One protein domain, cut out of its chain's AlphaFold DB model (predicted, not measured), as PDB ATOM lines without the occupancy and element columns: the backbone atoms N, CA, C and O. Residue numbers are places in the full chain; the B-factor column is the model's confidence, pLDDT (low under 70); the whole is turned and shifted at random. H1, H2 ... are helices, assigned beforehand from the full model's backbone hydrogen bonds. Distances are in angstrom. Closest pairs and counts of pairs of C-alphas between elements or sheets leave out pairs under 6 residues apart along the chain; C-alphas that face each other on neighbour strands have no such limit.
ATOM      1  N   LEU A  20      50.423   2.952 -25.402       79.44
ATOM      2  CA  LEU A  20      49.358   3.587 -26.191       79.44
ATOM      3  C   LEU A  20      49.674   3.633 -27.702       79.44
ATOM      4  O   LEU A  20      48.998   4.343 -28.447       79.44
ATOM      5  N   ALA A  21      50.708   2.920 -28.167       79.06
ATOM      6  CA  ALA A  21      51.160   2.979 -29.559       79.06
ATOM      7  C   ALA A  21      50.089   2.537 -30.575       79.06
ATOM      8  O   ALA A  21      49.965   3.154 -31.631       79.06
ATOM      9  N   GLU A  22      49.307   1.502 -30.248       81.62
ATOM     10  CA  GLU A  22      48.235   0.989 -31.111       81.62
ATOM     11  C   GLU A  22      47.153   2.057 -31.318       81.62
ATOM     12  O   GLU A  22      46.899   2.460 -32.452       81.62
ATOM     13  N   GLU A  23      46.598   2.625 -30.244       85.38
ATOM     14  CA  GLU A  23      45.560   3.657 -30.348       85.38
ATOM     15  C   GLU A  23      46.075   4.955 -30.975       85.38
ATOM     16  O   GLU A  23      45.356   5.590 -31.746       85.38
ATOM     17  N   ARG A  24      47.335   5.329 -30.714       82.62
ATOM     18  CA  ARG A  24      47.993   6.456 -31.395       82.62
ATOM     19  C   ARG A  24      48.117   6.223 -32.898       82.62
ATOM     20  O   ARG A  24      47.912   7.164 -33.661       82.62
ATOM     21  N   SER A  25      48.420   4.996 -33.328       80.56
ATOM     22  CA  SER A  25      48.488   4.649 -34.750       80.56
ATOM     23  C   SER A  25      47.110   4.685 -35.420       80.56
ATOM     24  O   SER A  25      46.981   5.276 -36.491       80.56
ATOM     25  N   SER A  26      46.068   4.178 -34.752       83.12
ATOM     26  CA  SER A  26      44.683   4.215 -35.239       83.12
ATOM     27  C   SER A  26      44.141   5.641 -35.343       83.12
ATOM     28  O   SER A  26      43.626   6.024 -36.390       83.12
ATOM     29  N   LEU A  27      44.309   6.463 -34.296       82.12
ATOM     30  CA  LEU A  27      43.919   7.878 -34.329       82.12
ATOM     31  C   LEU A  27      44.647   8.625 -35.446       82.12
ATOM     32  O   LEU A  27      44.017   9.367 -36.193       82.12
ATOM     33  N   ARG A  28      45.957   8.405 -35.600       83.88
ATOM     34  CA  ARG A  28      46.746   9.055 -36.648       83.88
ATOM     35  C   ARG A  28      46.294   8.650 -38.052       83.88
ATOM     36  O   ARG A  28      46.117   9.529 -38.881       83.88
ATOM     37  N   PHE A  29      46.025   7.368 -38.300       84.50
ATOM     38  CA  PHE A  29      45.491   6.904 -39.585       84.50
ATOM     39  C   PHE A  29      44.137   7.553 -39.929       84.50
ATOM     40  O   PHE A  29      43.941   8.009 -41.058       84.50
ATOM     41  N   ILE A  30      43.224   7.646 -38.954       84.00
ATOM     42  CA  ILE A  30      41.914   8.292 -39.132       84.00
ATOM     43  C   ILE A  30      42.086   9.790 -39.434       84.00
ATOM     44  O   ILE A  30      41.494  10.296 -40.388       84.00
ATOM     45  N   LEU A  31      42.921  10.493 -38.661       85.19
ATOM     46  CA  LEU A  31      43.176  11.929 -38.828       85.19
ATOM     47  C   LEU A  31      43.881  12.248 -40.152       85.19
ATOM     48  O   LEU A  31      43.444  13.156 -40.854       85.19
ATOM     49  N   ASP A  32      44.916  11.493 -40.527       82.75
ATOM     50  CA  ASP A  32      45.639  11.678 -41.791       82.75
ATOM     51  C   ASP A  32      44.690  11.462 -42.993       82.75
ATOM     52  O   ASP A  32      44.712  12.241 -43.949       82.75
ATOM     53  N   THR A  33      43.786  10.475 -42.913       82.75
ATOM     54  CA  THR A  33      42.761  10.213 -43.945       82.75
ATOM     55  C   THR A  33      41.730  11.345 -44.038       82.75
ATOM     56  O   THR A  33      41.451  11.828 -45.137       82.75
ATOM     57  N   LEU A  34      41.189  11.813 -42.905       82.50
ATOM     58  CA  LEU A  34      40.219  12.917 -42.862       82.50
ATOM     59  C   LEU A  34      40.833  14.254 -43.306       82.50
ATOM     60  O   LEU A  34      40.208  15.018 -44.039       82.50
ATOM     61  N   HIS A  35      42.073  14.550 -42.910       83.88
ATOM     62  CA  HIS A  35      42.773  15.742 -43.382       83.88
ATOM     63  C   HIS A  35      43.027  15.684 -44.891       83.88
ATOM     64  O   HIS A  35      42.759  16.667 -45.582       83.88
ATOM     65  N   PHE A  36      43.456  14.532 -45.420       81.00
ATOM     66  CA  PHE A  36      43.668  14.355 -46.855       81.00
ATOM     67  C   PHE A  36      42.384  14.565 -47.672       81.00
ATOM     68  O   PHE A  36      42.430  15.249 -48.696       81.00
ATOM     69  N   THR A  37      41.228  14.054 -47.228       79.94
ATOM     70  CA  THR A  37      39.956  14.302 -47.930       79.94
ATOM     71  C   THR A  37      39.526  15.764 -47.845       79.94
ATOM     72  O   THR A  37      39.186  16.352 -48.875       79.94
ATOM     73  N   PHE A  38      39.590  16.387 -46.664       79.06
ATOM     74  CA  PHE A  38      39.239  17.801 -46.501       79.06
ATOM     75  C   PHE A  38      40.112  18.719 -47.370       79.06
ATOM     76  O   PHE A  38      39.578  19.602 -48.045       79.06
ATOM     77  N   ASP A  39      41.428  18.492 -47.419       77.00
ATOM     78  CA  ASP A  39      42.338  19.282 -48.251       77.00
ATOM     79  C   ASP A  39      42.159  18.982 -49.751       77.00
ATOM     80  O   ASP A  39      42.093  19.920 -50.552       77.00
ATOM     81  N   HIS A  40      41.984  17.715 -50.152       74.06
ATOM     82  CA  HIS A  40      41.723  17.355 -51.552       74.06
ATOM     83  C   HIS A  40      40.479  18.067 -52.095       74.06
ATOM     84  O   HIS A  40      40.541  18.716 -53.144       74.06
ATOM     85  N   HIS A  41      39.369  18.018 -51.351       67.00
ATOM     86  CA  HIS A  41      38.173  18.763 -51.721       67.00
ATOM     87  C   HIS A  41      38.465  20.266 -51.770       67.00
ATOM     88  O   HIS A  41      38.189  20.881 -52.799       67.00
ATOM     89  N   ARG A  42      39.115  20.858 -50.752       65.88
ATOM     90  CA  ARG A  42      39.449  22.302 -50.685       65.88
ATOM     91  C   ARG A  42      40.153  22.837 -51.932       65.88
ATOM     92  O   ARG A  42      39.869  23.959 -52.362       65.88
ATOM     93  N   HIS A  43      41.034  22.046 -52.538       62.94
ATOM     94  CA  HIS A  43      41.699  22.415 -53.787       62.94
ATOM     95  C   HIS A  43      40.771  22.357 -55.019       62.94
ATOM     96  O   HIS A  43      40.923  23.178 -55.927       62.94
ATOM     97  N   ALA A  44      39.752  21.491 -55.029       59.12
ATOM     98  CA  ALA A  44      38.772  21.395 -56.113       59.12
ATOM     99  C   ALA A  44      37.863  22.642 -56.250       59.12
ATOM    100  O   ALA A  44      37.662  23.101 -57.376       59.12
ATOM    101  N   ALA A  45      37.381  23.263 -55.153       53.19
ATOM    102  CA  ALA A  45      36.607  24.531 -55.236       53.19
ATOM    103  C   ALA A  45      37.386  25.620 -55.963       53.19
ATOM    104  O   ALA A  45      36.870  26.290 -56.858       53.19
ATOM    105  N   ARG A  46      38.637  25.816 -55.535       53.31
ATOM    106  CA  ARG A  46      39.480  26.918 -56.003       53.31
ATOM    107  C   ARG A  46      39.799  26.782 -57.493       53.31
ATOM    108  O   ARG A  46      39.887  27.794 -58.179       53.31
ATOM    109  N   ALA A  81      38.205   9.154 -49.181       75.12
ATOM    110  CA  ALA A  81      37.005   8.632 -48.536       75.12
ATOM    111  C   ALA A  81      35.745   9.390 -48.990       75.12
ATOM    112  O   ALA A  81      35.716  10.621 -49.068       75.12
ATOM    113  N   SER A  82      34.701   8.622 -49.282       79.69
ATOM    114  CA  SER A  82      33.343   9.071 -49.578       79.69
ATOM    115  C   SER A  82      32.668   9.712 -48.361       79.69
ATOM    116  O   SER A  82      33.119   9.567 -47.228       79.69
ATOM    117  N   GLU A  83      31.540  10.399 -48.568       76.56
ATOM    118  CA  GLU A  83      30.780  11.028 -47.476       76.56
ATOM    119  C   GLU A  83      30.382  10.030 -46.370       76.56
ATOM    120  O   GLU A  83      30.469  10.357 -45.187       76.56
ATOM    121  N   ALA A  84      30.012   8.798 -46.741       80.31
ATOM    122  CA  ALA A  84      29.675   7.739 -45.790       80.31
ATOM    123  C   ALA A  84      30.899   7.277 -44.979       80.31
ATOM    124  O   ALA A  84      30.825   7.182 -43.755       80.31
ATOM    125  N   GLU A  85      32.042   7.074 -45.641       84.19
ATOM    126  CA  GLU A  85      33.304   6.716 -44.980       84.19
ATOM    127  C   GLU A  85      33.813   7.862 -44.086       84.19
ATOM    128  O   GLU A  85      34.339   7.608 -43.010       84.19
ATOM    129  N   VAL A  86      33.603   9.130 -44.462       82.94
ATOM    130  CA  VAL A  86      33.905  10.296 -43.609       82.94
ATOM    131  C   VAL A  86      33.026  10.311 -42.352       82.94
ATOM    132  O   VAL A  86      33.541  10.575 -41.266       82.94
ATOM    133  N   VAL A  87      31.728   9.998 -42.458       85.06
ATOM    134  CA  VAL A  87      30.840   9.840 -41.288       85.06
ATOM    135  C   VAL A  87      31.325   8.710 -40.371       85.06
ATOM    136  O   VAL A  87      31.381   8.900 -39.155       85.06
ATOM    137  N   GLU A  88      31.717   7.566 -40.934       87.19
ATOM    138  CA  GLU A  88      32.230   6.418 -40.176       87.19
ATOM    139  C   GLU A  88      33.572   6.729 -39.490       87.19
ATOM    140  O   GLU A  88      33.718   6.510 -38.288       87.19
ATOM    141  N   LEU A  89      34.523   7.336 -40.209       88.31
ATOM    142  CA  LEU A  89      35.814   7.797 -39.679       88.31
ATOM    143  C   LEU A  89      35.641   8.791 -38.520       88.31
ATOM    144  O   LEU A  89      36.327   8.675 -37.505       88.31
ATOM    145  N   LEU A  90      34.700   9.736 -38.634       86.69
ATOM    146  CA  LEU A  90      34.356  10.660 -37.549       86.69
ATOM    147  C   LEU A  90      33.749   9.930 -36.341       86.69
ATOM    148  O   LEU A  90      34.086  10.264 -35.206       86.69
ATOM    149  N   GLY A  91      32.905   8.919 -36.570       86.62
ATOM    150  CA  GLY A  91      32.344   8.063 -35.520       86.62
ATOM    151  C   GLY A  91      33.385   7.181 -34.817       86.62
ATOM    152  O   GLY A  91      33.275   6.943 -33.617       86.62
ATOM    153  N   MET A  92      34.440   6.750 -35.516       88.94
ATOM    154  CA  MET A  92      35.513   5.937 -34.927       88.94
ATOM    155  C   MET A  92      36.448   6.720 -33.991       88.94
ATOM    156  O   MET A  92      37.038   6.116 -33.094       88.94
ATOM    157  N   LEU A  93      36.573   8.046 -34.139       88.06
ATOM    158  CA  LEU A  93      37.409   8.884 -33.260       88.06
ATOM    159  C   LEU A  93      37.073   8.713 -31.759       88.06
ATOM    160  O   LEU A  93      37.985   8.382 -30.992       88.06
ATOM    161  N   PRO A  94      35.815   8.892 -31.300       88.44
ATOM    162  CA  PRO A  94      35.464   8.629 -29.908       88.44
ATOM    163  C   PRO A  94      35.555   7.143 -29.537       88.44
ATOM    164  O   PRO A  94      35.944   6.856 -28.409       88.44
ATOM    165  N   GLU A  95      35.280   6.190 -30.438       88.44
ATOM    166  CA  GLU A  95      35.369   4.753 -30.107       88.44
ATOM    167  C   GLU A  95      36.797   4.291 -29.788       88.44
ATOM    168  O   GLU A  95      37.015   3.546 -28.828       88.44
ATOM    169  N   VAL A  96      37.799   4.779 -30.528       87.56
ATOM    170  CA  VAL A  96      39.210   4.490 -30.223       87.56
ATOM    171  C   VAL A  96      39.583   5.044 -28.842       87.56
ATOM    172  O   VAL A  96      40.234   4.353 -28.058       87.56
ATOM    173  N   LEU A  97      39.106   6.243 -28.492       87.75
ATOM    174  CA  LEU A  97      39.338   6.837 -27.173       87.75
ATOM    175  C   LEU A  97      38.591   6.085 -26.056       87.75
ATOM    176  O   LEU A  97      39.169   5.866 -24.991       87.75
ATOM    177  N   ARG A  98      37.339   5.654 -26.287       88.25
ATOM    178  CA  ARG A  98      36.547   4.851 -25.335       88.25
ATOM    179  C   ARG A  98      37.201   3.500 -25.061       88.25
ATOM    180  O   ARG A  98      37.321   3.119 -23.898       88.25
ATOM    181  N   SER A  99      37.660   2.791 -26.096       87.38
ATOM    182  CA  SER A  99      38.300   1.480 -25.917       87.38
ATOM    183  C   SER A  99      39.627   1.587 -25.151       87.38
ATOM    184  O   SER A  99      39.883   0.772 -24.262       87.38
ATOM    185  N   ALA A 100      40.406   2.651 -25.384       84.75
ATOM    186  CA  ALA A 100      41.657   2.917 -24.673       84.75
ATOM    187  C   ALA A 100      41.484   3.114 -23.155       84.75
ATOM    188  O   ALA A 100      42.402   2.822 -22.385       84.75
ATOM    189  N   VAL A 101      40.318   3.615 -22.721       85.62
ATOM    190  CA  VAL A 101      39.989   3.848 -21.303       85.62
ATOM    191  C   VAL A 101      39.035   2.820 -20.701       85.62
ATOM    192  O   VAL A 101      38.650   2.960 -19.539       85.62
ATOM    193  N   ALA A 102      38.661   1.780 -21.448       85.19
ATOM    194  CA  ALA A 102      37.834   0.704 -20.922       85.19
ATOM    195  C   ALA A 102      38.543   0.035 -19.722       85.19
ATOM    196  O   ALA A 102      39.735  -0.276 -19.832       85.19
ATOM    197  N   PRO A 103      37.855  -0.250 -18.594       83.12
ATOM    198  CA  PRO A 103      38.500  -0.774 -17.385       83.12
ATOM    199  C   PRO A 103      39.336  -2.040 -17.621       83.12
ATOM    200  O   PRO A 103      40.436  -2.164 -17.088       83.12
ATOM    201  N   ALA A 104      38.866  -2.943 -18.488       82.31
ATOM    202  CA  ALA A 104      39.598  -4.148 -18.876       82.31
ATOM    203  C   ALA A 104      40.904  -3.844 -19.638       82.31
ATOM    204  O   ALA A 104      41.926  -4.486 -19.391       82.31
ATOM    205  N   MET A 105      40.900  -2.843 -20.528       82.31
ATOM    206  CA  MET A 105      42.088  -2.427 -21.283       82.31
ATOM    207  C   MET A 105      43.080  -1.670 -20.403       82.31
ATOM    208  O   MET A 105      44.271  -1.975 -20.443       82.31
ATOM    209  N   LEU A 106      42.606  -0.761 -19.543       82.69
ATOM    210  CA  LEU A 106      43.454  -0.103 -18.544       82.69
ATOM    211  C   LEU A 106      44.088  -1.126 -17.593       82.69
ATOM    212  O   LEU A 106      45.291  -1.065 -17.357       82.69
ATOM    213  N   HIS A 107      43.328  -2.119 -17.115       82.25
ATOM    214  CA  HIS A 107      43.868  -3.179 -16.262       82.25
ATOM    215  C   HIS A 107      44.907  -4.040 -16.995       82.25
ATOM    216  O   HIS A 107      45.984  -4.277 -16.455       82.25
ATOM    217  N   ARG A 108      44.649  -4.441 -18.249       84.00
ATOM    218  CA  ARG A 108      45.614  -5.185 -19.080       84.00
ATOM    219  C   ARG A 108      46.904  -4.391 -19.318       84.00
ATOM    220  O   ARG A 108      47.993  -4.951 -19.208       84.00
ATOM    221  N   LYS A 109      46.804  -3.088 -19.594       82.38
ATOM    222  CA  LYS A 109      47.968  -2.205 -19.783       82.38
ATOM    223  C   LYS A 109      48.708  -1.919 -18.478       82.38
ATOM    224  O   LYS A 109      49.928  -1.802 -18.491       82.38
ATOM    225  N   GLU A 110      48.012  -1.868 -17.347       79.81
ATOM    226  CA  GLU A 110      48.626  -1.753 -16.023       79.81
ATOM    227  C   GLU A 110      49.339  -3.055 -15.615       79.81
ATOM    228  O   GLU A 110      50.473  -2.994 -15.145       79.81
ATOM    229  N   GLN A 111      48.766  -4.233 -15.893       79.25
ATOM    230  CA  GLN A 111      49.463  -5.525 -15.769       79.25
ATOM    231  C   GLN A 111      50.716  -5.572 -16.660       79.25
ATOM    232  O   GLN A 111      51.783  -5.987 -16.211       79.25
ATOM    233  N   GLN A 112      50.622  -5.087 -17.903       78.19
ATOM    234  CA  GLN A 112      51.758  -4.987 -18.824       78.19
ATOM    235  C   GLN A 112      52.832  -4.001 -18.320       78.19
ATOM    236  O   GLN A 112      54.026  -4.283 -18.395       78.19
ATOM    237  N   ARG A 113      52.430  -2.874 -17.718       76.50
ATOM    238  CA  ARG A 113      53.333  -1.927 -17.042       76.50
ATOM    239  C   ARG A 113      54.029  -2.560 -15.832       76.50
ATOM    240  O   ARG A 113      55.193  -2.261 -15.572       76.50
ATOM    241  N   GLN A 114      53.328  -3.416 -15.090       74.19
ATOM    242  CA  GLN A 114      53.853  -4.125 -13.921       74.19
ATOM    243  C   GLN A 114      54.797  -5.276 -14.303       74.19
ATOM    244  O   GLN A 114      55.804  -5.474 -13.620       74.19
ATOM    245  N   SER A 115      54.563  -5.973 -15.417       71.75
ATOM    246  CA  SER A 115      55.504  -6.978 -15.930       71.75
ATOM    247  C   SER A 115      56.753  -6.352 -16.567       71.75
ATOM    248  O   SER A 115      57.844  -6.895 -16.412       71.75
ATOM    249  N   MET A 116      56.658  -5.156 -17.164       67.12
ATOM    250  CA  MET A 116      57.833  -4.404 -17.644       67.12
ATOM    251  C   MET A 116      58.837  -4.052 -16.535       67.12
ATOM    252  O   MET A 116      60.036  -3.994 -16.804       67.12
ATOM    253  N   THR A 117      58.390  -3.903 -15.281       55.81
ATOM    254  CA  THR A 117      59.290  -3.723 -14.125       55.81
ATOM    255  C   THR A 117      60.205  -4.927 -13.866       55.81
ATOM    256  O   THR A 117      61.269  -4.752 -13.282       55.81
ATOM    257  N   VAL A 118      59.836  -6.130 -14.321       56.22
ATOM    258  CA  VAL A 118      60.665  -7.349 -14.216       56.22
ATOM    259  C   VAL A 118      61.756  -7.381 -15.302       56.22
ATOM    260  O   VAL A 118      62.767  -8.055 -15.146       56.22
ATOM    261  N   ALA A 119      61.590  -6.612 -16.384       55.97
ATOM    262  CA  ALA A 119      62.480  -6.596 -17.549       55.97
ATOM    263  C   ALA A 119      63.543  -5.472 -17.530       55.97
ATOM    264  O   ALA A 119      64.184  -5.220 -18.547       55.97
ATOM    265  N   GLY A 120      63.716  -4.761 -16.408       52.53
ATOM    266  CA  GLY A 120      64.742  -3.714 -16.259       52.53
ATOM    267  C   GLY A 120      64.494  -2.416 -17.045       52.53
ATOM    268  O   GLY A 120      65.379  -1.566 -17.118       52.53
ATOM    269  N   VAL A 121      63.304  -2.234 -17.627       59.53
ATOM    270  CA  VAL A 121      62.935  -1.024 -18.382       59.53
ATOM    271  C   VAL A 121      62.403   0.054 -17.430       59.53
ATOM    272  O   VAL A 121      61.635  -0.239 -16.513       59.53
ATOM    273  N   ALA A 122      62.777   1.318 -17.663       52.38
ATOM    274  CA  ALA A 122      62.302   2.457 -16.879       52.38
ATOM    275  C   ALA A 122      60.761   2.498 -16.826       52.38
ATOM    276  O   ALA A 122      60.092   2.555 -17.859       52.38
ATOM    277  N   ARG A 123      60.203   2.447 -15.610       56.66
ATOM    278  CA  ARG A 123      58.766   2.246 -15.379       56.66
ATOM    279  C   ARG A 123      57.953   3.445 -15.896       56.66
ATOM    280  O   ARG A 123      58.121   4.545 -15.366       56.66
ATOM    281  N   PRO A 124      57.017   3.263 -16.849       61.22
ATOM    282  CA  PRO A 124      56.066   4.313 -17.204       61.22
ATOM    283  C   PRO A 124      55.249   4.736 -15.969       61.22
ATOM    284  O   PRO A 124      54.972   3.887 -15.111       61.22
ATOM    285  N   PRO A 125      54.813   6.004 -15.848       65.31
ATOM    286  CA  PRO A 125      53.883   6.392 -14.788       65.31
ATOM    287  C   PRO A 125      52.553   5.625 -14.929       65.31
ATOM    288  O   PRO A 125      52.239   5.158 -16.029       65.31
ATOM    289  N   PRO A 126      51.798   5.441 -13.829       66.44
ATOM    290  CA  PRO A 126      50.556   4.667 -13.830       66.44
ATOM    291  C   PRO A 126      49.539   5.227 -14.824       66.44
ATOM    292  O   PRO A 126      49.403   6.442 -14.963       66.44
ATOM    293  N   LEU A 127      48.822   4.329 -15.502       71.81
ATOM    294  CA  LEU A 127      47.775   4.692 -16.454       71.81
ATOM    295  C   LEU A 127      46.439   4.833 -15.716       71.81
ATOM    296  O   LEU A 127      45.749   3.849 -15.463       71.81
ATOM    297  N   SER A 128      46.079   6.069 -15.376       78.50
ATOM    298  CA  SER A 128      44.703   6.430 -15.012       78.50
ATOM    299  C   SER A 128      43.902   6.758 -16.274       78.50
ATOM    300  O   SER A 128      44.473   7.150 -17.292       78.50
ATOM    301  N   ARG A 129      42.568   6.667 -16.222       83.12
ATOM    302  CA  ARG A 129      41.699   7.085 -17.339       83.12
ATOM    303  C   ARG A 129      42.024   8.506 -17.823       83.12
ATOM    304  O   ARG A 129      42.229   8.717 -19.015       83.12
ATOM    305  N   HIS A 130      42.152   9.454 -16.895       81.00
ATOM    306  CA  HIS A 130      42.438  10.859 -17.196       81.00
ATOM    307  C   HIS A 130      43.819  11.064 -17.836       81.00
ATOM    308  O   HIS A 130      43.933  11.768 -18.838       81.00
ATOM    309  N   THR A 131      44.863  10.399 -17.325       78.19
ATOM    310  CA  THR A 131      46.209  10.481 -17.924       78.19
ATOM    311  C   THR A 131      46.296   9.783 -19.280       78.19
ATOM    312  O   THR A 131      47.033  10.254 -20.145       78.19
ATOM    313  N   THR A 132      45.522   8.719 -19.513       83.94
ATOM    314  CA  THR A 132      45.406   8.064 -20.825       83.94
ATOM    315  C   THR A 132      44.741   8.982 -21.853       83.94
ATOM    316  O   THR A 132      45.320   9.193 -22.917       83.94
ATOM    317  N   LEU A 133      43.600   9.609 -21.533       85.75
ATOM    318  CA  LEU A 133      42.951  10.585 -22.429       85.75
ATOM    319  C   LEU A 133      43.865  11.774 -22.725       85.75
ATOM    320  O   LEU A 133      44.061  12.124 -23.889       85.75
ATOM    321  N   TYR A 134      44.503  12.337 -21.694       82.62
ATOM    322  CA  TYR A 134      45.450  13.438 -21.864       82.62
ATOM    323  C   TYR A 134      46.594  13.071 -22.829       82.62
ATOM    324  O   TYR A 134      47.005  13.869 -23.674       82.62
ATOM    325  N   ARG A 135      47.083  11.826 -22.744       81.88
ATOM    326  CA  ARG A 135      48.170  11.296 -23.580       81.88
ATOM    327  C   ARG A 135      47.786  10.964 -25.016       81.88
ATOM    328  O   ARG A 135      48.686  10.891 -25.855       81.88
ATOM    329  N   LEU A 136      46.507  10.738 -25.292       83.56
ATOM    330  CA  LEU A 136      45.994  10.504 -26.643       83.56
ATOM    331  C   LEU A 136      45.588  11.810 -27.336       83.56
ATOM    332  O   LEU A 136      45.772  11.928 -28.542       83.56
ATOM    333  N   LEU A 137      45.084  12.793 -26.580       82.38
ATOM    334  CA  LEU A 137      44.545  14.046 -27.121       82.38
ATOM    335  C   LEU A 137      45.566  15.192 -27.214       82.38
ATOM    336  O   LEU A 137      45.562  15.908 -28.210       82.38
ATOM    337  N   PHE A 138      46.436  15.372 -26.209       78.81
ATOM    338  CA  PHE A 138      47.279  16.580 -26.064       78.81
ATOM    339  C   PHE A 138      48.792  16.310 -26.071       78.81
ATOM    340  O   PHE A 138      49.594  17.225 -25.892       78.81
ATOM    341  N   THR A 139      49.217  15.055 -26.240       71.50
ATOM    342  CA  THR A 139      50.636  14.730 -26.473       71.50
ATOM    343  C   THR A 139      50.863  14.617 -27.979       71.50
ATOM    344  O   THR A 139      50.080  13.922 -28.627       71.50
ATOM    345  N   PRO A 140      51.900  15.252 -28.559       60.59
ATOM    346  CA  PRO A 140      52.078  15.286 -30.008       60.59
ATOM    347  C   PRO A 140      52.160  13.877 -30.609       60.59
ATOM    348  O   PRO A 140      53.076  13.111 -30.319       60.59
ATOM    349  N   LEU A 141      51.212  13.564 -31.498       52.44
ATOM    350  CA  LEU A 141      51.178  12.328 -32.299       52.44
ATOM    351  C   LEU A 141      52.254  12.317 -33.409       52.44
ATOM    352  O   LEU A 141      52.436  11.319 -34.114       52.44
ATOM    353  N   LEU A 142      52.967  13.438 -33.568       40.22
ATOM    354  CA  LEU A 142      53.991  13.691 -34.573       40.22
ATOM    355  C   LEU A 142      55.378  13.801 -33.918       40.22
ATOM    356  O   LEU A 142      55.746  14.846 -33.389       40.22
ATOM    357  N   GLY A 153      48.404  23.072 -25.552       49.72
ATOM    358  CA  GLY A 153      47.002  23.126 -26.011       49.72
ATOM    359  C   GLY A 153      46.630  22.457 -27.342       49.72
ATOM    360  O   GLY A 153      45.451  22.182 -27.545       49.72
ATOM    361  N   GLU A 154      47.579  22.141 -28.223       65.12
ATOM    362  CA  GLU A 154      47.255  21.609 -29.557       65.12
ATOM    363  C   GLU A 154      46.667  20.181 -29.493       65.12
ATOM    364  O   GLU A 154      47.342  19.226 -29.110       65.12
ATOM    365  N   CYS A 155      45.394  20.038 -29.885       81.44
ATOM    366  CA  CYS A 155      44.666  18.767 -29.940       81.44
ATOM    367  C   CYS A 155      44.214  18.474 -31.375       81.44
ATOM    368  O   CYS A 155      43.216  19.023 -31.848       81.44
ATOM    369  N   ALA A 156      44.928  17.577 -32.060       80.69
ATOM    370  CA  ALA A 156      44.685  17.252 -33.470       80.69
ATOM    371  C   ALA A 156      43.268  16.700 -33.734       80.69
ATOM    372  O   ALA A 156      42.677  16.978 -34.775       80.69
ATOM    373  N   VAL A 157      42.681  15.979 -32.769       85.38
ATOM    374  CA  VAL A 157      41.297  15.473 -32.862       85.38
ATOM    375  C   VAL A 157      40.293  16.629 -32.911       85.38
ATOM    376  O   VAL A 157      39.433  16.661 -33.790       85.38
ATOM    377  N   LEU A 158      40.426  17.615 -32.016       85.88
ATOM    378  CA  LEU A 158      39.561  18.798 -32.017       85.88
ATOM    379  C   LEU A 158      39.827  19.704 -33.222       85.88
ATOM    380  O   LEU A 158      38.890  20.295 -33.746       85.88
ATOM    381  N   GLU A 159      41.067  19.789 -33.705       84.88
ATOM    382  CA  GLU A 159      41.374  20.544 -34.920       84.88
ATOM    383  C   GLU A 159      40.723  19.911 -36.164       84.88
ATOM    384  O   GLU A 159      40.119  20.616 -36.973       84.88
ATOM    385  N   CYS A 160      40.759  18.581 -36.290       84.25
ATOM    386  CA  CYS A 160      40.075  17.848 -37.355       84.25
ATOM    387  C   CYS A 160      38.549  18.036 -37.302       84.25
ATOM    388  O   CYS A 160      37.934  18.351 -38.324       84.25
ATOM    389  N   LEU A 161      37.939  17.938 -36.112       86.44
ATOM    390  CA  LEU A 161      36.516  18.243 -35.911       86.44
ATOM    391  C   LEU A 161      36.194  19.716 -36.229       86.44
ATOM    392  O   LEU A 161      35.171  20.009 -36.847       86.44
ATOM    393  N   GLY A 162      37.097  20.642 -35.893       80.62
ATOM    394  CA  GLY A 162      37.027  22.054 -36.273       80.62
ATOM    395  C   GLY A 162      36.999  22.263 -37.785       80.62
ATOM    396  O   GLY A 162      36.134  22.981 -38.285       80.62
ATOM    397  N   ARG A 163      37.884  21.594 -38.534       81.06
ATOM    398  CA  ARG A 163      37.898  21.653 -40.008       81.06
ATOM    399  C   ARG A 163      36.615  21.071 -40.618       81.06
ATOM    400  O   ARG A 163      36.082  21.674 -41.549       81.06
ATOM    401  N   ALA A 164      36.095  19.972 -40.063       80.38
ATOM    402  CA  ALA A 164      34.846  19.343 -40.504       80.38
ATOM    403  C   ALA A 164      33.608  20.240 -40.289       80.38
ATOM    404  O   ALA A 164      32.723  20.286 -41.143       80.38
ATOM    405  N   LEU A 165      33.548  20.971 -39.169       78.25
ATOM    406  CA  LEU A 165      32.417  21.840 -38.823       78.25
ATOM    407  C   LEU A 165      32.492  23.227 -39.479       78.25
ATOM    408  O   LEU A 165      31.471  23.757 -39.912       78.25
ATOM    409  N   MET A 166      33.686  23.821 -39.577       74.56
ATOM    410  CA  MET A 166      33.868  25.214 -40.018       74.56
ATOM    411  C   MET A 166      34.201  25.377 -41.512       74.56
ATOM    412  O   MET A 166      34.466  26.490 -41.960       74.56
ATOM    413  N   GLY A 167      34.203  24.298 -42.301       61.78
ATOM    414  CA  GLY A 167      34.221  24.385 -43.768       61.78
ATOM    415  C   GLY A 167      35.521  24.899 -44.403       61.78
ATOM    416  O   GLY A 167      35.504  25.370 -45.536       61.78
ATOM    417  N   GLY A 168      36.663  24.805 -43.715       46.31
ATOM    418  CA  GLY A 168      37.969  25.109 -44.318       46.31
ATOM    419  C   GLY A 168      38.337  26.597 -44.414       46.31
ATOM    420  O   GLY A 168      39.304  26.938 -45.111       46.31
ATOM    421  N   GLY A 169      37.649  27.476 -43.679       34.38
ATOM    422  CA  GLY A 169      38.232  28.748 -43.249       34.38
ATOM    423  C   GLY A 169      39.502  28.469 -42.438       34.38
ATOM    424  O   GLY A 169      39.503  27.607 -41.563       34.38
ATOM    425  N   GLY A 170      40.618  29.119 -42.778       31.52
ATOM    426  CA  GLY A 170      41.883  28.862 -42.089       31.52
ATOM    427  C   GLY A 170      41.803  29.277 -40.623       31.52
ATOM    428  O   GLY A 170      41.379  30.393 -40.329       31.52
ATOM    429  N   THR A 171      42.271  28.417 -39.719       32.62
ATOM    430  CA  THR A 171      42.602  28.768 -38.335       32.62
ATOM    431  C   THR A 171      43.812  29.708 -38.325       32.62
ATOM    432  O   THR A 171      44.920  29.337 -37.944       32.62
ATOM    433  N   SER A 172      43.618  30.955 -38.773       29.72
ATOM    434  CA  SER A 172      44.587  32.020 -38.538       29.72
ATOM    435  C   SER A 172      44.647  32.247 -37.034       29.72
ATOM    436  O   SER A 172      43.772  32.897 -36.459       29.72
ATOM    437  N   GLY A 200      24.627  18.328 -44.090       67.25
ATOM    438  CA  GLY A 200      23.746  17.707 -43.087       67.25
ATOM    439  C   GLY A 200      24.368  16.619 -42.194       67.25
ATOM    440  O   GLY A 200      24.429  16.787 -40.976       67.25
ATOM    441  N   THR A 201      24.784  15.509 -42.801       76.31
ATOM    442  CA  THR A 201      25.185  14.220 -42.207       76.31
ATOM    443  C   THR A 201      26.552  14.290 -41.524       76.31
ATOM    444  O   THR A 201      26.646  14.050 -40.326       76.31
ATOM    445  N   VAL A 202      27.601  14.695 -42.246       79.50
ATOM    446  CA  VAL A 202      28.985  14.828 -41.754       79.50
ATOM    447  C   VAL A 202      29.085  15.885 -40.664       79.50
ATOM    448  O   VAL A 202      29.768  15.687 -39.665       79.50
ATOM    449  N   THR A 203      28.364  16.997 -40.812       81.50
ATOM    450  CA  THR A 203      28.296  18.043 -39.782       81.50
ATOM    451  C   THR A 203      27.581  17.544 -38.526       81.50
ATOM    452  O   THR A 203      28.032  17.831 -37.422       81.50
ATOM    453  N   LEU A 204      26.525  16.735 -38.659       84.88
ATOM    454  CA  LEU A 204      25.886  16.074 -37.518       84.88
ATOM    455  C   LEU A 204      26.811  15.021 -36.874       84.88
ATOM    456  O   LEU A 204      26.930  14.992 -35.652       84.88
ATOM    457  N   ALA A 205      27.518  14.214 -37.670       86.00
ATOM    458  CA  ALA A 205      28.485  13.220 -37.198       86.00
ATOM    459  C   ALA A 205      29.662  13.866 -36.449       86.00
ATOM    460  O   ALA A 205      30.020  13.416 -35.366       86.00
ATOM    461  N   ALA A 206      30.206  14.974 -36.963       87.81
ATOM    462  CA  ALA A 206      31.244  15.749 -36.290       87.81
ATOM    463  C   ALA A 206      30.744  16.390 -34.979       87.81
ATOM    464  O   ALA A 206      31.491  16.432 -34.005       87.81
ATOM    465  N   LEU A 207      29.481  16.841 -34.909       88.19
ATOM    466  CA  LEU A 207      28.875  17.311 -33.652       88.19
ATOM    467  C   LEU A 207      28.701  16.177 -32.630       88.19
ATOM    468  O   LEU A 207      28.953  16.394 -31.445       88.19
ATOM    469  N   HIS A 208      28.301  14.978 -33.067       89.00
ATOM    470  CA  HIS A 208      28.214  13.804 -32.194       89.00
ATOM    471  C   HIS A 208      29.591  13.375 -31.686       89.00
ATOM    472  O   HIS A 208      29.770  13.273 -30.477       89.00
ATOM    473  N   ALA A 209      30.582  13.242 -32.571       89.88
ATOM    474  CA  ALA A 209      31.956  12.920 -32.199       89.88
ATOM    475  C   ALA A 209      32.561  13.961 -31.238       89.88
ATOM    476  O   ALA A 209      33.227  13.596 -30.271       89.88
ATOM    477  N   LEU A 210      32.285  15.255 -31.445       91.12
ATOM    478  CA  LEU A 210      32.696  16.320 -30.528       91.12
ATOM    479  C   LEU A 210      32.038  16.178 -29.146       91.12
ATOM    480  O   LEU A 210      32.731  16.276 -28.134       91.12
ATOM    481  N   GLY A 211      30.727  15.923 -29.096       87.06
ATOM    482  CA  GLY A 211      30.003  15.675 -27.845       87.06
ATOM    483  C   GLY A 211      30.528  14.450 -27.103       87.06
ATOM    484  O   GLY A 211      30.808  14.531 -25.912       87.06
ATOM    485  N   ASP A 212      30.758  13.353 -27.819       89.62
ATOM    486  CA  ASP A 212      31.305  12.113 -27.271       89.62
ATOM    487  C   ASP A 212      32.711  12.298 -26.684       89.62
ATOM    488  O   ASP A 212      32.982  11.832 -25.578       89.62
ATOM    489  N   VAL A 213      33.604  13.007 -27.387       88.19
ATOM    490  CA  VAL A 213      34.957  13.325 -26.895       88.19
ATOM    491  C   VAL A 213      34.895  14.205 -25.645       88.19
ATOM    492  O   VAL A 213      35.615  13.945 -24.677       88.19
ATOM    493  N   VAL A 214      34.020  15.215 -25.633       86.94
ATOM    494  CA  VAL A 214      33.800  16.088 -24.471       86.94
ATOM    495  C   VAL A 214      33.271  15.277 -23.284       86.94
ATOM    496  O   VAL A 214      33.898  15.283 -22.225       86.94
ATOM    497  N   GLN A 215      32.197  14.504 -23.449       86.94
ATOM    498  CA  GLN A 215      31.637  13.664 -22.384       86.94
ATOM    499  C   GLN A 215      32.655  12.646 -21.857       86.94
ATOM    500  O   GLN A 215      32.802  12.496 -20.642       86.94
ATOM    501  N   LEU A 216      33.430  12.001 -22.735       86.56
ATOM    502  CA  LEU A 216      34.454  11.031 -22.344       86.56
ATOM    503  C   LEU A 216      35.542  11.641 -21.444       86.56
ATOM    504  O   LEU A 216      36.022  10.961 -20.531       86.56
ATOM    505  N   CYS A 217      35.899  12.908 -21.668       83.19
ATOM    506  CA  CYS A 217      36.860  13.652 -20.849       83.19
ATOM    507  C   CYS A 217      36.265  14.206 -19.544       83.19
ATOM    508  O   CYS A 217      37.013  14.486 -18.608       83.19
ATOM    509  N   LEU A 218      34.943  14.383 -19.479       76.00
ATOM    510  CA  LEU A 218      34.252  15.006 -18.346       76.00
ATOM    511  C   LEU A 218      33.659  14.015 -17.341       76.00
ATOM    512  O   LEU A 218      33.495  14.364 -16.172       76.00
ATOM    513  N   HIS A 219      33.313  12.811 -17.790       72.44
ATOM    514  CA  HIS A 219      32.486  11.871 -17.040       72.44
ATOM    515  C   HIS A 219      33.249  11.167 -15.903       72.44
ATOM    516  O   HIS A 219      33.925  10.165 -16.142       72.44
ATOM    517  N   ASP A 220      33.110  11.650 -14.666       58.09
ATOM    518  CA  ASP A 220      33.690  11.033 -13.463       58.09
ATOM    519  C   ASP A 220      32.987   9.703 -13.115       58.09
ATOM    520  O   ASP A 220      31.818   9.673 -12.720       58.09
ATOM    521  N   SER A 251      43.857  16.782  -8.929       60.50
ATOM    522  CA  SER A 251      44.826  17.498  -9.773       60.50
ATOM    523  C   SER A 251      44.918  16.932 -11.199       60.50
ATOM    524  O   SER A 251      45.076  17.698 -12.148       60.50
ATOM    525  N   GLN A 252      44.761  15.616 -11.395       62.16
ATOM    526  CA  GLN A 252      44.778  15.008 -12.736       62.16
ATOM    527  C   GLN A 252      43.500  15.284 -13.538       62.16
ATOM    528  O   GLN A 252      43.580  15.466 -14.755       62.16
ATOM    529  N   THR A 253      42.330  15.327 -12.890       68.56
ATOM    530  CA  THR A 253      41.071  15.694 -13.560       68.56
ATOM    531  C   THR A 253      41.053  17.172 -13.945       68.56
ATOM    532  O   THR A 253      40.625  17.491 -15.055       68.56
ATOM    533  N   ALA A 254      41.587  18.057 -13.095       71.12
ATOM    534  CA  ALA A 254      41.753  19.478 -13.407       71.12
ATOM    535  C   ALA A 254      42.609  19.698 -14.669       71.12
ATOM    536  O   ALA A 254      42.142  20.324 -15.613       71.12
ATOM    537  N   VAL A 255      43.799  19.087 -14.758       76.88
ATOM    538  CA  VAL A 255      44.705  19.259 -15.914       76.88
ATOM    539  C   VAL A 255      44.074  18.821 -17.245       76.88
ATOM    540  O   VAL A 255      44.287  19.474 -18.269       76.88
ATOM    541  N   LEU A 256      43.281  17.739 -17.262       80.44
ATOM    542  CA  LEU A 256      42.563  17.322 -18.474       80.44
ATOM    543  C   LEU A 256      41.456  18.318 -18.854       80.44
ATOM    544  O   LEU A 256      41.291  18.619 -20.037       80.44
ATOM    545  N   ARG A 257      40.717  18.834 -17.863       80.25
ATOM    546  CA  ARG A 257      39.661  19.838 -18.060       80.25
ATOM    547  C   ARG A 257      40.243  21.157 -18.582       80.25
ATOM    548  O   ARG A 257      39.781  21.644 -19.611       80.25
ATOM    549  N   ASP A 258      41.311  21.666 -17.977       77.38
ATOM    550  CA  ASP A 258      41.973  22.908 -18.395       77.38
ATOM    551  C   ASP A 258      42.516  22.816 -19.832       77.38
ATOM    552  O   ASP A 258      42.286  23.710 -20.652       77.38
ATOM    553  N   ALA A 259      43.174  21.702 -20.180       80.19
ATOM    554  CA  ALA A 259      43.676  21.461 -21.533       80.19
ATOM    555  C   ALA A 259      42.546  21.374 -22.575       80.19
ATOM    556  O   ALA A 259      42.665  21.938 -23.665       80.19
ATOM    557  N   LEU A 260      41.427  20.725 -22.231       83.50
ATOM    558  CA  LEU A 260      40.241  20.646 -23.084       83.50
ATOM    559  C   LEU A 260      39.592  22.023 -23.289       83.50
ATOM    560  O   LEU A 260      39.287  22.386 -24.426       83.50
ATOM    561  N   GLY A 261      39.435  22.813 -22.223       78.81
ATOM    562  CA  GLY A 261      38.921  24.185 -22.297       78.81
ATOM    563  C   GLY A 261      39.800  25.087 -23.169       78.81
ATOM    564  O   GLY A 261      39.294  25.787 -24.049       78.81
ATOM    565  N   HIS A 262      41.126  25.016 -23.007       79.94
ATOM    566  CA  HIS A 262      42.073  25.736 -23.863       79.94
ATOM    567  C   HIS A 262      41.993  25.309 -25.335       79.94
ATOM    568  O   HIS A 262      41.933  26.179 -26.204       79.94
ATOM    569  N   ALA A 263      41.934  24.012 -25.642       81.88
ATOM    570  CA  ALA A 263      41.857  23.542 -27.027       81.88
ATOM    571  C   ALA A 263      40.530  23.914 -27.718       81.88
ATOM    572  O   ALA A 263      40.531  24.303 -28.888       81.88
ATOM    573  N   LEU A 264      39.401  23.873 -27.000       82.31
ATOM    574  CA  LEU A 264      38.099  24.343 -27.503       82.31
ATOM    575  C   LEU A 264      38.092  25.855 -27.807       82.31
ATOM    576  O   LEU A 264      37.388  26.289 -28.721       82.31
ATOM    577  N   CYS A 265      38.893  26.649 -27.087       75.69
ATOM    578  CA  CYS A 265      39.143  28.054 -27.420       75.69
ATOM    579  C   CYS A 265      40.093  28.225 -28.612       75.69
ATOM    580  O   CYS A 265      39.763  28.960 -29.539       75.69
ATOM    581  N   GLN A 266      41.254  27.559 -28.610       79.06
ATOM    582  CA  GLN A 266      42.275  27.690 -29.661       79.06
ATOM    583  C   GLN A 266      41.746  27.288 -31.046       79.06
ATOM    584  O   GLN A 266      42.076  27.924 -32.044       79.06
ATOM    585  N   THR A 267      40.892  26.264 -31.105       76.88
ATOM    586  CA  THR A 267      40.246  25.803 -32.346       76.88
ATOM    587  C   THR A 267      39.090  26.693 -32.813       76.88
ATOM    588  O   THR A 267      38.601  26.494 -33.919       76.88
ATOM    589  N   GLY A 268      38.606  27.641 -32.000       75.31
ATOM    590  CA  GLY A 268      37.431  28.469 -32.315       75.31
ATOM    591  C   GLY A 268      36.086  27.722 -32.313       75.31
ATOM    592  O   GLY A 268      35.045  28.346 -32.525       75.31
ATOM    593  N   LEU A 269      36.083  26.411 -32.032       81.50
ATOM    594  CA  LEU A 269      34.896  25.546 -32.038       81.50
ATOM    595  C   LEU A 269      33.763  26.094 -31.162       81.50
ATOM    596  O   LEU A 269      32.611  26.137 -31.588       81.50
ATOM    597  N   PHE A 270      34.087  26.537 -29.949       80.81
ATOM    598  CA  PHE A 270      33.088  27.022 -28.997       80.81
ATOM    599  C   PHE A 270      32.401  28.317 -29.467       80.81
ATOM    600  O   PHE A 270      31.178  28.444 -29.374       80.81
ATOM    601  N   ASP A 271      33.164  29.248 -30.048       78.25
ATOM    602  CA  ASP A 271      32.626  30.490 -30.613       78.25
ATOM    603  C   ASP A 271      31.793  30.219 -31.875       78.25
ATOM    604  O   ASP A 271      30.758  30.861 -32.079       78.25
ATOM    605  N   TYR A 272      32.203  29.252 -32.705       82.06
ATOM    606  CA  TYR A 272      31.424  28.793 -33.857       82.06
ATOM    607  C   TYR A 272      30.066  28.224 -33.425       82.06
ATOM    608  O   TYR A 272      29.037  28.690 -33.911       82.06
ATOM    609  N   LEU A 273      30.038  27.298 -32.457       85.69
ATOM    610  CA  LEU A 273      28.801  26.693 -31.943       85.69
ATOM    611  C   LEU A 273      27.807  27.751 -31.435       85.69
ATOM    612  O   LEU A 273      26.628  27.709 -31.790       85.69
ATOM    613  N   TRP A 274      28.275  28.742 -30.667       83.38
ATOM    614  CA  TRP A 274      27.434  29.858 -30.217       83.38
ATOM    615  C   TRP A 274      26.924  30.729 -31.370       83.38
ATOM    616  O   TRP A 274      25.750  31.112 -31.379       83.38
ATOM    617  N   ARG A 275      27.771  31.044 -32.361       82.00
ATOM    618  CA  ARG A 275      27.368  31.842 -33.533       82.00
ATOM    619  C   ARG A 275      26.334  31.106 -34.388       82.00
ATOM    620  O   ARG A 275      25.326  31.708 -34.759       82.00
ATOM    621  N   SER A 276      26.534  29.818 -34.650       83.00
ATOM    622  CA  SER A 276      25.595  28.993 -35.414       83.00
ATOM    623  C   SER A 276      24.261  28.809 -34.690       83.00
ATOM    624  O   SER A 276      23.208  28.959 -35.309       83.00
ATOM    625  N   LEU A 277      24.270  28.580 -33.371       83.69
ATOM    626  CA  LEU A 277      23.036  28.424 -32.596       83.69
ATOM    627  C   LEU A 277      22.193  29.715 -32.561       83.69
ATOM    628  O   LEU A 277      20.970  29.646 -32.707       83.69
ATOM    629  N   LEU A 278      22.825  30.883 -32.393       82.06
ATOM    630  CA  LEU A 278      22.123  32.161 -32.186       82.06
ATOM    631  C   LEU A 278      21.808  32.954 -33.463       82.06
ATOM    632  O   LEU A 278      20.871  33.752 -33.452       82.06
ATOM    633  N   TYR A 279      22.577  32.782 -34.545       80.12
ATOM    634  CA  TYR A 279      22.478  33.648 -35.733       80.12
ATOM    635  C   TYR A 279      22.227  32.910 -37.054       80.12
ATOM    636  O   TYR A 279      21.877  33.570 -38.033       80.12
ATOM    637  N   GLN A 280      22.387  31.582 -37.121       76.81
ATOM    638  CA  GLN A 280      22.230  30.826 -38.371       76.81
ATOM    639  C   GLN A 280      20.943  29.973 -38.390       76.81
ATOM    640  O   GLN A 280      20.582  29.362 -37.377       76.81
ATOM    641  N   PRO A 281      20.251  29.875 -39.543       68.44
ATOM    642  CA  PRO A 281      19.154  28.932 -39.739       68.44
ATOM    643  C   PRO A 281      19.720  27.516 -39.933       68.44
ATOM    644  O   PRO A 281      20.083  27.114 -41.035       68.44
ATOM    645  N   VAL A 282      19.826  26.775 -38.832       73.25
ATOM    646  CA  VAL A 282      20.429  25.431 -38.758       73.25
ATOM    647  C   VAL A 282      19.339  24.356 -38.626       73.25
ATOM    648  O   VAL A 282      18.304  24.596 -38.001       73.25
ATOM    649  N   VAL A 283      19.562  23.161 -39.189       78.69
ATOM    650  CA  VAL A 283      18.606  22.036 -39.134       78.69
ATOM    651  C   VAL A 283      18.356  21.605 -37.681       78.69
ATOM    652  O   VAL A 283      19.277  21.585 -36.868       78.69
ATOM    653  N   HIS A 284      17.121  21.218 -37.342       80.69
ATOM    654  CA  HIS A 284      16.713  20.920 -35.958       80.69
ATOM    655  C   HIS A 284      17.641  19.922 -35.237       80.69
ATOM    656  O   HIS A 284      18.059  20.185 -34.111       80.69
ATOM    657  N   ALA A 285      18.019  18.816 -35.890       80.25
ATOM    658  CA  ALA A 285      18.923  17.814 -35.315       80.25
ATOM    659  C   ALA A 285      20.303  18.399 -34.957       80.25
ATOM    660  O   ALA A 285      20.814  18.170 -33.861       80.25
ATOM    661  N   GLN A 286      20.867  19.224 -35.845       84.06
ATOM    662  CA  GLN A 286      22.134  19.918 -35.614       84.06
ATOM    663  C   GLN A 286      22.009  20.952 -34.483       84.06
ATOM    664  O   GLN A 286      22.883  20.991 -33.624       84.06
ATOM    665  N   ARG A 287      20.911  21.728 -34.404       83.50
ATOM    666  CA  ARG A 287      20.670  22.672 -33.286       83.50
ATOM    667  C   ARG A 287      20.654  21.961 -31.931       83.50
ATOM    668  O   ARG A 287      21.274  22.443 -30.987       83.50
ATOM    669  N   VAL A 288      19.990  20.805 -31.841       85.38
ATOM    670  CA  VAL A 288      19.951  19.989 -30.613       85.38
ATOM    671  C   VAL A 288      21.339  19.446 -30.261       85.38
ATOM    672  O   VAL A 288      21.730  19.506 -29.097       85.38
ATOM    673  N   ALA A 289      22.106  18.961 -31.242       85.50
ATOM    674  CA  ALA A 289      23.471  18.489 -31.013       85.50
ATOM    675  C   ALA A 289      24.409  19.627 -30.556       85.50
ATOM    676  O   ALA A 289      25.094  19.476 -29.547       85.50
ATOM    677  N   MET A 290      24.372  20.795 -31.211       87.38
ATOM    678  CA  MET A 290      25.127  21.992 -30.802       87.38
ATOM    679  C   MET A 290      24.792  22.418 -29.364       87.38
ATOM    680  O   MET A 290      25.698  22.671 -28.573       87.38
ATOM    681  N   ALA A 291      23.503  22.462 -29.011       85.69
ATOM    682  CA  ALA A 291      23.058  22.808 -27.663       85.69
ATOM    683  C   ALA A 291      23.563  21.811 -26.606       85.69
ATOM    684  O   ALA A 291      24.006  22.240 -25.547       85.69
ATOM    685  N   ARG A 292      23.567  20.500 -26.896       85.69
ATOM    686  CA  ARG A 292      24.127  19.474 -25.993       85.69
ATOM    687  C   ARG A 292      25.630  19.643 -25.775       85.69
ATOM    688  O   ARG A 292      26.058  19.683 -24.631       85.69
ATOM    689  N   VAL A 293      26.416  19.835 -26.839       85.75
ATOM    690  CA  VAL A 293      27.870  20.063 -26.711       85.75
ATOM    691  C   VAL A 293      28.155  21.294 -25.844       85.75
ATOM    692  O   VAL A 293      28.965  21.232 -24.923       85.75
ATOM    693  N   LEU A 294      27.456  22.408 -26.090       85.50
ATOM    694  CA  LEU A 294      27.598  23.614 -25.272       85.50
ATOM    695  C   LEU A 294      27.130  23.398 -23.818       85.50
ATOM    696  O   LEU A 294      27.711  23.985 -22.905       85.50
ATOM    697  N   CYS A 295      26.117  22.553 -23.596       80.19
ATOM    698  CA  CYS A 295      25.628  22.150 -22.277       80.19
ATOM    699  C   CYS A 295      26.721  21.441 -21.476       80.19
ATOM    700  O   CYS A 295      27.039  21.881 -20.372       80.19
ATOM    701  N   ASP A 296      27.330  20.407 -22.056       80.56
ATOM    702  CA  ASP A 296      28.319  19.560 -21.388       80.56
ATOM    703  C   ASP A 296      29.599  20.348 -21.061       80.56
ATOM    704  O   ASP A 296      30.083  20.313 -19.927       80.56
ATOM    705  N   VAL A 297      30.091  21.150 -22.018       79.50
ATOM    706  CA  VAL A 297      31.249  22.048 -21.829       79.50
ATOM    707  C   VAL A 297      31.026  23.022 -20.667       79.50
ATOM    708  O   VAL A 297      31.941  23.283 -19.884       79.50
ATOM    709  N   SER A 298      29.809  23.550 -20.537       74.88
ATOM    710  CA  SER A 298      29.502  24.585 -19.549       74.88
ATOM    711  C   SER A 298      29.179  24.022 -18.163       74.88
ATOM    712  O   SER A 298      29.608  24.600 -17.167       74.88
ATOM    713  N   HIS A 299      28.477  22.883 -18.073       72.94
ATOM    714  CA  HIS A 299      28.188  22.215 -16.794       72.94
ATOM    715  C   HIS A 299      29.458  21.725 -16.097       72.94
ATOM    716  O   HIS A 299      29.543  21.766 -14.873       72.94
ATOM    717  N   ALA A 300      30.467  21.310 -16.865       71.75
ATOM    718  CA  ALA A 300      31.774  20.959 -16.322       71.75
ATOM    719  C   ALA A 300      32.674  22.164 -15.992       71.75
ATOM    720  O   ALA A 300      33.812  21.967 -15.566       71.75
ATOM    721  N   GLY A 301      32.200  23.396 -16.202       68.75
ATOM    722  CA  GLY A 301      32.958  24.612 -15.911       68.75
ATOM    723  C   GLY A 301      34.169  24.844 -16.819       68.75
ATOM    724  O   GLY A 301      35.014  25.659 -16.467       68.75
ATOM    725  N   LEU A 302      34.265  24.166 -17.975       72.62
ATOM    726  CA  LEU A 302      35.401  24.324 -18.897       72.62
ATOM    727  C   LEU A 302      35.476  25.742 -19.468       72.62
ATOM    728  O   LEU A 302      36.561  26.296 -19.621       72.62
ATOM    729  N   LEU A 303      34.317  26.295 -19.838       69.38
ATOM    730  CA  LEU A 303      34.151  27.626 -20.417       69.38
ATOM    731  C   LEU A 303      32.825  28.203 -19.915       69.38
ATOM    732  O   LEU A 303      31.757  27.718 -20.291       69.38
ATOM    733  N   LEU A 304      32.875  29.230 -19.064       69.19
ATOM    734  CA  LEU A 304      31.662  29.838 -18.523       69.19
ATOM    735  C   LEU A 304      31.055  30.832 -19.525       69.19
ATOM    736  O   LEU A 304      31.731  31.396 -20.393       69.19
TER     737      LEU A 304
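This is residues 20 to 46, 81 to 142, 153 to 172, 200 to 220 and 251 to 304 of the 1161 residues of an uncharacterized protein of Trypanosoma conorhini (UniProt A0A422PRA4). H1, the longest helix, stands with H2, H6 and H9 in a curved row, with H4, H5, H7 and H8 on its inner side. H3 reaches away at one end, touching no helix. There are 184 residues printed, all helix by class, with nine named helices, H1 to H9 along the chain, and no named strand. The whole is compact, with a radius of gyration of the C-alphas of 17.5 A, and elongated, spanning 60 by 37 by 29 A.

H1, residues 21 to 46, runs 37.5 A from C-alpha 21 at (51.160, 2.979, -29.559). H2, residues 83 to 100, 26.5 A, has a kink of 27 degrees near residue 94. H6 is residues 201 to 218, 25.5 A; H9, residues 284 to 299, 22.4 A, ends at (28.188, 22.215, -16.794). H3 is residues 103 to 119, H4 129 to 137, H5 156 to 166, H7 251 to 266 and H8 269 to 279.

H1, H2, H5, H6 and H7 form an up and down bundle, each running against the one before it. H1 touches H2 with residues 23 to 34 alone, the closest C-alphas, Ile 30 and Leu 89, 6.1 A apart. The hub, H6, touches H2, closest C-alphas Val 87 and Val 202 at 5.3 A, and H9, Gly 211 and Val 293 at 5.0 A. H8 touches H9, closest C-alphas Leu 273 and Met 290 at 6.1 A. Every O i to N i+4 pair is within hydrogen-bond range except in H1, 21 of 22, H2, 12 of 14, and H3, 10 of 13.

The farthest C-alphas, Gly 120 and Pro 281, are 60.8 A apart. Four cuts leave gaps of 19.9 A from C-alpha 46 to 81, 14.5 A from 142 to 153, 25.7 A from 172 to 200 and 13.4 A from 220 to 251. Of the links printed whole, none is long. Mean pLDDT of the printed part is 76.9, with 37 residues under 70, among them 116 to 126.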